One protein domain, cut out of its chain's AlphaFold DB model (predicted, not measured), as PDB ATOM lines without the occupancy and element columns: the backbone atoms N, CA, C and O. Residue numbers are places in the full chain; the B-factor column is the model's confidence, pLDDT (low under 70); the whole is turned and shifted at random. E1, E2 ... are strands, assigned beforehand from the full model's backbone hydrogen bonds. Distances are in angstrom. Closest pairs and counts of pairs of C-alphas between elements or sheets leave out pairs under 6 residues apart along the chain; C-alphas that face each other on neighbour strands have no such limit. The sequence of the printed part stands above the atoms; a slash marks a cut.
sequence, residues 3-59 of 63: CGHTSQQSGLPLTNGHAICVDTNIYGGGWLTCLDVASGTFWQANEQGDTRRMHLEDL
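AT A GLANCE: This is residues 3 to 59 of the 63 residues of an uncharacterized protein of Phycisphaeraceae bacterium (UniProt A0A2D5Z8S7). With little regular structure, the domain is a small three-stranded sheet, E1, E2 and E3, with the long unnamed stretch of residues 3 to 31 looped over one face and the other face bare. The strands form an antiparallel meander, each the neighbour of the one before, in sheet order E1, E2, E3. The printed part has 57 residues, 15 of them in named elements, all strand, with no named helix. It is compact, radius of gyration of the C-alphas 10.6 A, spanning 29 by 21 by 15 A.

IN THESE COORDINATES: E2, residues 41 to 45, measures 13.6 A. E1, residues 32 to 36, measures 13.5 A from C-alpha 32 at (-17.041, 4.345, -48.946). E3, residues 51 to 55, measures 14.1 A, ending at C-alpha 55 (-5.566, 12.531, -42.507).

HOW THE PARTS SIT: Hairpin E1 and E2 is antiparallel at 159 degrees, with N 34 and O 43 2.8 A apart. Hairpin E2 and E3 is antiparallel at 160 degrees, with N 42 and O 54 2.8 A apart. Residues 14 to 15 pair antiparallel with 20 to 21.

THE WHOLE: The farthest C-alphas, of His 18 and Gln 48, are 32.1 A apart. Both links are tight. The printed part has no cut, and no printed residue is under pLDDT 70.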
ATOM      1  N   CYS A   3      -6.366   6.031 -57.107       95.19
ATOM      2  CA  CYS A   3      -6.833   4.793 -57.730       95.19
ATOM      3  C   CYS A   3      -7.815   4.022 -56.829       95.19
ATOM      4  O   CYS A   3      -8.061   4.391 -55.681       95.19
ATOM      5  N   GLY A   4      -8.383   2.946 -57.371       92.44
ATOM      6  CA  GLY A   4      -9.278   2.023 -56.668       92.44
ATOM      7  C   GLY A   4      -9.179   0.617 -57.261       92.44
ATOM      8  O   GLY A   4      -8.134   0.271 -57.811       92.44
ATOM      9  N   HIS A   5     -10.265  -0.162 -57.202       89.00
ATOM     10  CA  HIS A   5     -10.408  -1.537 -57.715       89.00
ATOM     11  C   HIS A   5      -9.716  -2.621 -56.878       89.00
ATOM     12  O   HIS A   5     -10.237  -3.727 -56.732       89.00
ATOM     13  N   THR A   6      -8.540  -2.330 -56.324       91.25
ATOM     14  CA  THR A   6      -7.880  -3.225 -55.369       91.25
ATOM     15  C   THR A   6      -8.450  -2.987 -53.976       91.25
ATOM     16  O   THR A   6      -7.955  -2.136 -53.236       91.25
ATOM     17  N   SER A   7      -9.496  -3.747 -53.651       93.25
ATOM     18  CA  SER A   7     -10.220  -3.663 -52.384       93.25
ATOM     19  C   SER A   7      -9.294  -3.792 -51.172       93.25
ATOM     20  O   SER A   7      -8.654  -4.826 -50.957       93.25
ATOM     21  N   GLN A   8      -9.249  -2.740 -50.356       95.00
ATOM     22  CA  GLN A   8      -8.523  -2.712 -49.095       95.00
ATOM     23  C   GLN A   8      -9.407  -3.251 -47.973       95.00
ATOM     24  O   GLN A   8     -10.223  -2.539 -47.385       95.00
ATOM     25  N   GLN A   9      -9.209  -4.529 -47.639       94.62
ATOM     26  CA  GLN A   9     -10.005  -5.246 -46.635       94.62
ATOM     27  C   GLN A   9      -9.836  -4.705 -45.205       94.62
ATOM     28  O   GLN A   9     -10.680  -4.967 -44.354       94.62
ATOM     29  N   SER A  10      -8.781  -3.926 -44.934       93.69
ATOM     30  CA  SER A  10      -8.615  -3.198 -43.666       93.69
ATOM     31  C   SER A  10      -9.649  -2.079 -43.484       93.69
ATOM     32  O   SER A  10      -9.802  -1.545 -42.384       93.69
ATOM     33  N   GLY A  11     -10.325  -1.677 -44.565       95.00
ATOM     34  CA  GLY A  11     -11.203  -0.516 -44.596       95.00
ATOM     35  C   GLY A  11     -10.451   0.817 -44.561       95.00
ATOM     36  O   GLY A  11     -11.097   1.853 -44.440       95.00
ATOM     37  N   LEU A  12      -9.118   0.820 -44.642       96.12
ATOM     38  CA  LEU A  12      -8.295   2.032 -44.657       96.12
ATOM     39  C   LEU A  12      -7.756   2.295 -46.067       96.12
ATOM     40  O   LEU A  12      -7.401   1.339 -46.762       96.12
ATOM     41  N   PRO A  13      -7.648   3.566 -46.491       96.50
ATOM     42  CA  PRO A  13      -6.910   3.902 -47.700       96.50
ATOM     43  C   PRO A  13      -5.446   3.464 -47.572       96.50
ATOM     44  O   PRO A  13      -4.883   3.469 -46.476       96.50
ATOM     45  N   LEU A  14      -4.816   3.117 -48.693       95.25
ATOM     46  CA  LEU A  14      -3.403   2.730 -48.731       95.25
ATOM     47  C   LEU A  14      -2.616   3.704 -49.600       95.25
ATOM     48  O   LEU A  14      -3.027   4.003 -50.721       95.25
ATOM     49  N   THR A  15      -1.463   4.151 -49.110       94.38
ATOM     50  CA  THR A  15      -0.523   4.986 -49.861       94.38
ATOM     51  C   THR A  15       0.850   4.328 -49.940       94.38
ATOM     52  O   THR A  15       1.304   3.690 -48.991       94.38
ATOM     53  N   ASN A  16       1.525   4.508 -51.073       92.50
ATOM     54  CA  ASN A  16       2.945   4.174 -51.248       92.50
ATOM     55  C   ASN A  16       3.813   5.426 -51.488       92.50
ATOM     56  O   ASN A  16       4.912   5.329 -52.023       92.50
ATOM     57  N   GLY A  17       3.284   6.616 -51.187       91.06
ATOM     58  CA  GLY A  17       3.939   7.905 -51.444       91.06
ATOM     59  C   GLY A  17       3.760   8.449 -52.867       91.06
ATOM     60  O   GLY A  17       3.904   9.651 -53.081       91.06
ATOM     61  N   HIS A  18       3.377   7.617 -53.839       91.69
ATOM     62  CA  HIS A  18       3.166   8.024 -55.239       91.69
ATOM     63  C   HIS A  18       1.715   7.836 -55.712       91.69
ATOM     64  O   HIS A  18       1.205   8.584 -56.561       91.69
ATOM     65  N   ALA A  19       1.027   6.848 -55.151       93.69
ATOM     66  CA  ALA A  19      -0.361   6.520 -55.412       93.69
ATOM     67  C   ALA A  19      -1.126   6.294 -54.105       93.69
ATOM     68  O   ALA A  19      -0.562   5.815 -53.122       93.69
ATOM     69  N   ILE A  20      -2.416   6.632 -54.129       95.75
ATOM     70  CA  ILE A  20      -3.359   6.446 -53.027       95.75
ATOM     71  C   ILE A  20      -4.518   5.592 -53.542       95.75
ATOM     72  O   ILE A  20      -5.236   6.019 -54.450       95.75
ATOM     73  N   CYS A  21      -4.710   4.411 -52.957       96.38
ATOM     74  CA  CYS A  21      -5.877   3.568 -53.199       96.38
ATOM     75  C   CYS A  21      -6.985   3.924 -52.201       96.38
ATOM     76  O   CYS A  21      -6.776   3.815 -50.993       96.38
ATOM     77  N   VAL A  22      -8.154   4.329 -52.706       97.06
ATOM     78  CA  VAL A  22      -9.337   4.694 -51.897       97.06
ATOM     79  C   VAL A  22     -10.430   3.620 -51.895       97.06
ATOM     80  O   VAL A  22     -11.494   3.821 -51.317       97.06
ATOM     81  N   ASP A  23     -10.194   2.475 -52.534       97.06
ATOM     82  CA  ASP A  23     -11.131   1.353 -52.506       97.06
ATOM     83  C   ASP A  23     -11.057   0.636 -51.156       97.06
ATOM     84  O   ASP A  23     -10.160  -0.160 -50.910       97.06
ATOM     85  N   THR A  24     -11.990   0.944 -50.262       97.19
ATOM     86  CA  THR A  24     -12.014   0.433 -48.884       97.19
ATOM     87  C   THR A  24     -13.134  -0.576 -48.650       97.19
ATOM     88  O   THR A  24     -13.724  -0.614 -47.568       97.19
ATOM     89  N   ASN A  25     -13.410  -1.404 -49.664       95.25
ATOM     90  CA  ASN A  25     -14.303  -2.562 -49.596       95.25
ATOM     91  C   ASN A  25     -15.779  -2.229 -49.289       95.25
ATOM     92  O   ASN A  25     -16.429  -2.936 -48.522       95.25
ATOM     93  N   ILE A  26     -16.347  -1.169 -49.876       92.12
ATOM     94  CA  ILE A  26     -17.754  -0.796 -49.610       92.12
ATOM     95  C   ILE A  26     -18.751  -1.927 -49.918       92.12
ATOM     96  O   ILE A  26     -19.733  -2.094 -49.205       92.12
ATOM     97  N   TYR A  27     -18.482  -2.754 -50.932       88.00
ATOM     98  CA  TYR A  27     -19.350  -3.879 -51.296       88.00
ATOM     99  C   TYR A  27     -19.271  -5.070 -50.329       88.00
ATOM    100  O   TYR A  27     -20.150  -5.928 -50.353       88.00
ATOM    101  N   GLY A  28     -18.229  -5.149 -49.498       91.62
ATOM    102  CA  GLY A  28     -17.994  -6.247 -48.561       91.62
ATOM    103  C   GLY A  28     -18.128  -5.841 -47.094       91.62
ATOM    104  O   GLY A  28     -17.406  -6.391 -46.266       91.62
ATOM    105  N   GLY A  29     -18.982  -4.857 -46.783       93.31
ATOM    106  CA  GLY A  29     -19.199  -4.350 -45.418       93.31
ATOM    107  C   GLY A  29     -18.119  -3.383 -44.918       93.31
ATOM    108  O   GLY A  29     -17.990  -3.159 -43.716       93.31
ATOM    109  N   GLY A  30     -17.296  -2.852 -45.823       96.00
ATOM    110  CA  GLY A  30     -16.272  -1.856 -45.528       96.00
ATOM    111  C   GLY A  30     -16.802  -0.423 -45.588       96.00
ATOM    112  O   GLY A  30     -17.910  -0.115 -45.152       96.00
ATOM    113  N   TRP A  31     -15.981   0.474 -46.127       97.88
ATOM    114  CA  TRP A  31     -16.238   1.913 -46.131       97.88
ATOM    115  C   TRP A  31     -16.277   2.461 -47.555       97.88
ATOM    116  O   TRP A  31     -15.521   2.019 -48.423       97.88
ATOM    117  N   LEU A  32     -17.119   3.465 -47.787       97.75
ATOM    118  CA  LEU A  32     -17.041   4.345 -48.946       97.75
ATOM    119  C   LEU A  32     -16.089   5.480 -48.585       97.75
ATOM    120  O   LEU A  32     -16.336   6.182 -47.608       97.75
ATOM    121  N   THR A  33     -15.027   5.664 -49.366       98.12
ATOM    122  CA  THR A  33     -14.002   6.679 -49.090       98.12
ATOM    123  C   THR A  33     -14.086   7.848 -50.056       98.12
ATOM    124  O   THR A  33     -14.141   7.671 -51.271       98.12
ATOM    125  N   CYS A  34     -13.992   9.053 -49.505       97.81
ATOM    126  CA  CYS A  34     -13.713  10.290 -50.219       97.81
ATOM    127  C   CYS A  34     -12.369  10.859 -49.740       97.81
ATOM    128  O   CYS A  34     -12.074  10.823 -48.546       97.81
ATOM    129  N   LEU A  35     -11.569  11.391 -50.664       97.94
ATOM    130  CA  LEU A  35     -10.338  12.127 -50.373       97.94
ATOM    131  C   LEU A  35     -10.501  13.572 -50.849       97.94
ATOM    132  O   LEU A  35     -10.622  13.819 -52.050       97.94
ATOM    133  N   ASP A  36     -10.442  14.520 -49.918       97.69
ATOM    134  CA  ASP A  36     -10.198  15.921 -50.241       97.69
ATOM    135  C   ASP A  36      -8.696  16.122 -50.470       97.69
ATOM    136  O   ASP A  36      -7.894  16.171 -49.536       97.69
ATOM    137  N   VAL A  37      -8.314  16.228 -51.740       95.31
ATOM    138  CA  VAL A  37      -6.914  16.349 -52.164       95.31
ATOM    139  C   VAL A  37      -6.257  17.661 -51.741       95.31
ATOM    140  O   VAL A  37      -5.033  17.703 -51.650       95.31
ATOM    141  N   ALA A  38      -7.032  18.723 -51.497       96.38
ATOM    142  CA  ALA A  38      -6.473  20.013 -51.101       96.38
ATOM    143  C   ALA A  38      -6.036  19.998 -49.634       96.38
ATOM    144  O   ALA A  38      -4.990  20.547 -49.299       96.38
ATOM    145  N   SER A  39      -6.829  19.356 -48.774       97.44
ATOM    146  CA  SER A  39      -6.540  19.258 -47.343       97.44
ATOM    147  C   SER A  39      -5.835  17.971 -46.935       97.44
ATOM    148  O   SER A  39      -5.403  17.893 -45.798       97.44
ATOM    149  N   GLY A  40      -5.766  16.950 -47.796       96.75
ATOM    150  CA  GLY A  40      -5.272  15.620 -47.419       96.75
ATOM    151  C   GLY A  40      -6.224  14.853 -46.494       96.75
ATOM    152  O   GLY A  40      -5.832  13.851 -45.893       96.75
ATOM    153  N   THR A  41      -7.470  15.311 -46.352       98.38
ATOM    154  CA  THR A  41      -8.455  14.712 -45.446       98.38
ATOM    155  C   THR A  41      -9.248  13.616 -46.142       98.38
ATOM    156  O   THR A  41      -9.851  13.831 -47.194       98.38
ATOM    157  N   PHE A  42      -9.334  12.459 -45.496       98.31
ATOM    158  CA  PHE A  42     -10.237  11.384 -45.875       98.31
ATOM    159  C   PHE A  42     -11.527  11.438 -45.069       98.31
ATOM    160  O   PHE A  42     -11.513  11.615 -43.849       98.31
ATOM    161  N   TRP A  43     -12.629  11.187 -45.760       98.25
ATOM    162  CA  TRP A  43     -13.946  10.976 -45.182       98.25
ATOM    163  C   TRP A  43     -14.424   9.582 -45.540       98.25
ATOM    164  O   TRP A  43     -14.326   9.168 -46.696       98.25
ATOM    165  N   GLN A  44     -14.955   8.871 -44.554       98.44
ATOM    166  CA  GLN A  44     -15.508   7.544 -44.749       98.44
ATOM    167  C   GLN A  44     -16.905   7.438 -44.158       98.44
ATOM    168  O   GLN A  44     -17.166   7.980 -43.084       98.44
ATOM    169  N   ALA A  45     -17.770   6.706 -44.855       98.25
ATOM    170  CA  ALA A  45     -19.093   6.314 -44.385       98.25
ATOM    171  C   ALA A  45     -19.350   4.831 -44.684       98.25
ATOM    172  O   ALA A  45     -18.799   4.298 -45.652       98.25
ATOM    173  N   ASN A  46     -20.160   4.161 -43.866       97.50
ATOM    174  CA  ASN A  46     -20.546   2.760 -44.063       97.50
ATOM    175  C   ASN A  46     -22.073   2.608 -44.211       97.50
ATOM    176  O   ASN A  46     -22.835   3.567 -44.081       97.50
ATOM    177  N   GLU A  47     -22.531   1.385 -44.478       95.69
ATOM    178  CA  GLU A  47     -23.959   1.058 -44.633       95.69
ATOM    179  C   GLU A  47     -24.774   1.156 -43.331       95.69
ATOM    180  O   GLU A  47     -25.998   1.259 -43.376       95.69
ATOM    181  N   GLN A  48     -24.104   1.149 -42.175       96.00
ATOM    182  CA  GLN A  48     -24.724   1.312 -40.857       96.00
ATOM    183  C   GLN A  48     -24.983   2.791 -40.516       96.00
ATOM    184  O   GLN A  48     -25.656   3.088 -39.531       96.00
ATOM    185  N   GLY A  49     -24.501   3.719 -41.351       96.50
ATOM    186  CA  GLY A  49     -24.628   5.160 -41.148       96.50
ATOM    187  C   GLY A  49     -23.511   5.769 -40.299       96.50
ATOM    188  O   GLY A  49     -23.571   6.961 -39.992       96.50
ATOM    189  N   ASP A  50     -22.482   4.996 -39.942       98.00
ATOM    190  CA  ASP A  50     -21.316   5.523 -39.240       98.00
ATOM    191  C   ASP A  50     -20.466   6.371 -40.177       98.00
ATOM    192  O   ASP A  50     -20.363   6.111 -41.380       98.00
ATOM    193  N   THR A  51     -19.785   7.361 -39.600       98.19
ATOM    194  CA  THR A  51     -18.825   8.194 -40.324       98.19
ATOM    195  C   THR A  51     -17.520   8.308 -39.553       98.19
ATOM    196  O   THR A  51     -17.507   8.302 -38.320       98.19
ATOM    197  N   ARG A  52     -16.404   8.427 -40.273       97.75
ATOM    198  CA  ARG A  52     -15.097   8.718 -39.677       97.75
ATOM    199  C   ARG A  52     -14.232   9.571 -40.593       97.75
ATOM    200  O   ARG A  52     -14.447   9.637 -41.803       97.75
ATOM    201  N   ARG A  53     -13.245  10.220 -39.982       97.69
ATOM    202  CA  ARG A  53     -12.282  11.100 -40.641       97.69
ATOM    203  C   ARG A  53     -10.868  10.694 -40.264       97.69
ATOM    204  O   ARG A  53     -10.625  10.325 -39.119       97.69
ATOM    205  N   MET A  54      -9.954  10.810 -41.217       97.12
ATOM    206  CA  MET A  54      -8.520  10.604 -41.013       97.12
ATOM    207  C   MET A  54      -7.717  11.487 -41.967       97.12
ATOM    208  O   MET A  54      -8.267  11.974 -42.957       97.12
ATOM    209  N   HIS A  55      -6.443  11.719 -41.670       97.25
ATOM    210  CA  HIS A  55      -5.566  12.531 -42.507       97.25
ATOM    211  C   HIS A  55      -4.514  11.663 -43.209       97.25
ATOM    212  O   HIS A  55      -4.142  10.597 -42.722       97.25
ATOM    213  N   LEU A  56      -4.055  12.092 -44.387       95.69
ATOM    214  CA  LEU A  56      -3.090  11.348 -45.204       95.69
ATOM    215  C   LEU A  56      -1.767  11.077 -44.492       95.69
ATOM    216  O   LEU A  56      -1.174  10.026 -44.717       95.69
ATOM    217  N   GLU A  57      -1.327  11.982 -43.627       94.19
ATOM    218  CA  GLU A  57      -0.084  11.809 -42.868       94.19
ATOM    219  C   GLU A  57      -0.195  10.778 -41.734       94.19
ATOM    220  O   GLU A  57       0.824  10.262 -41.283       94.19
ATOM    221  N   ASP A  58      -1.420  10.429 -41.325       93.94
ATOM    222  CA  ASP A  58      -1.680   9.420 -40.293       93.94
ATOM    223  C   ASP A  58      -1.729   7.996 -40.870       93.94
ATOM    224  O   ASP A  58      -1.792   7.015 -40.122       93.94
ATOM    225  N   LEU A  59      -1.759   7.859 -42.202       89.94
ATOM    226  CA  LEU A  59      -1.821   6.552 -42.838       89.94
ATOM    227  C   LEU A  59      -0.466   5.847 -42.743       89.94
ATOM    228  O   LEU A  59       0.567   6.443 -43.061       89.94
TER     229      LEU A  59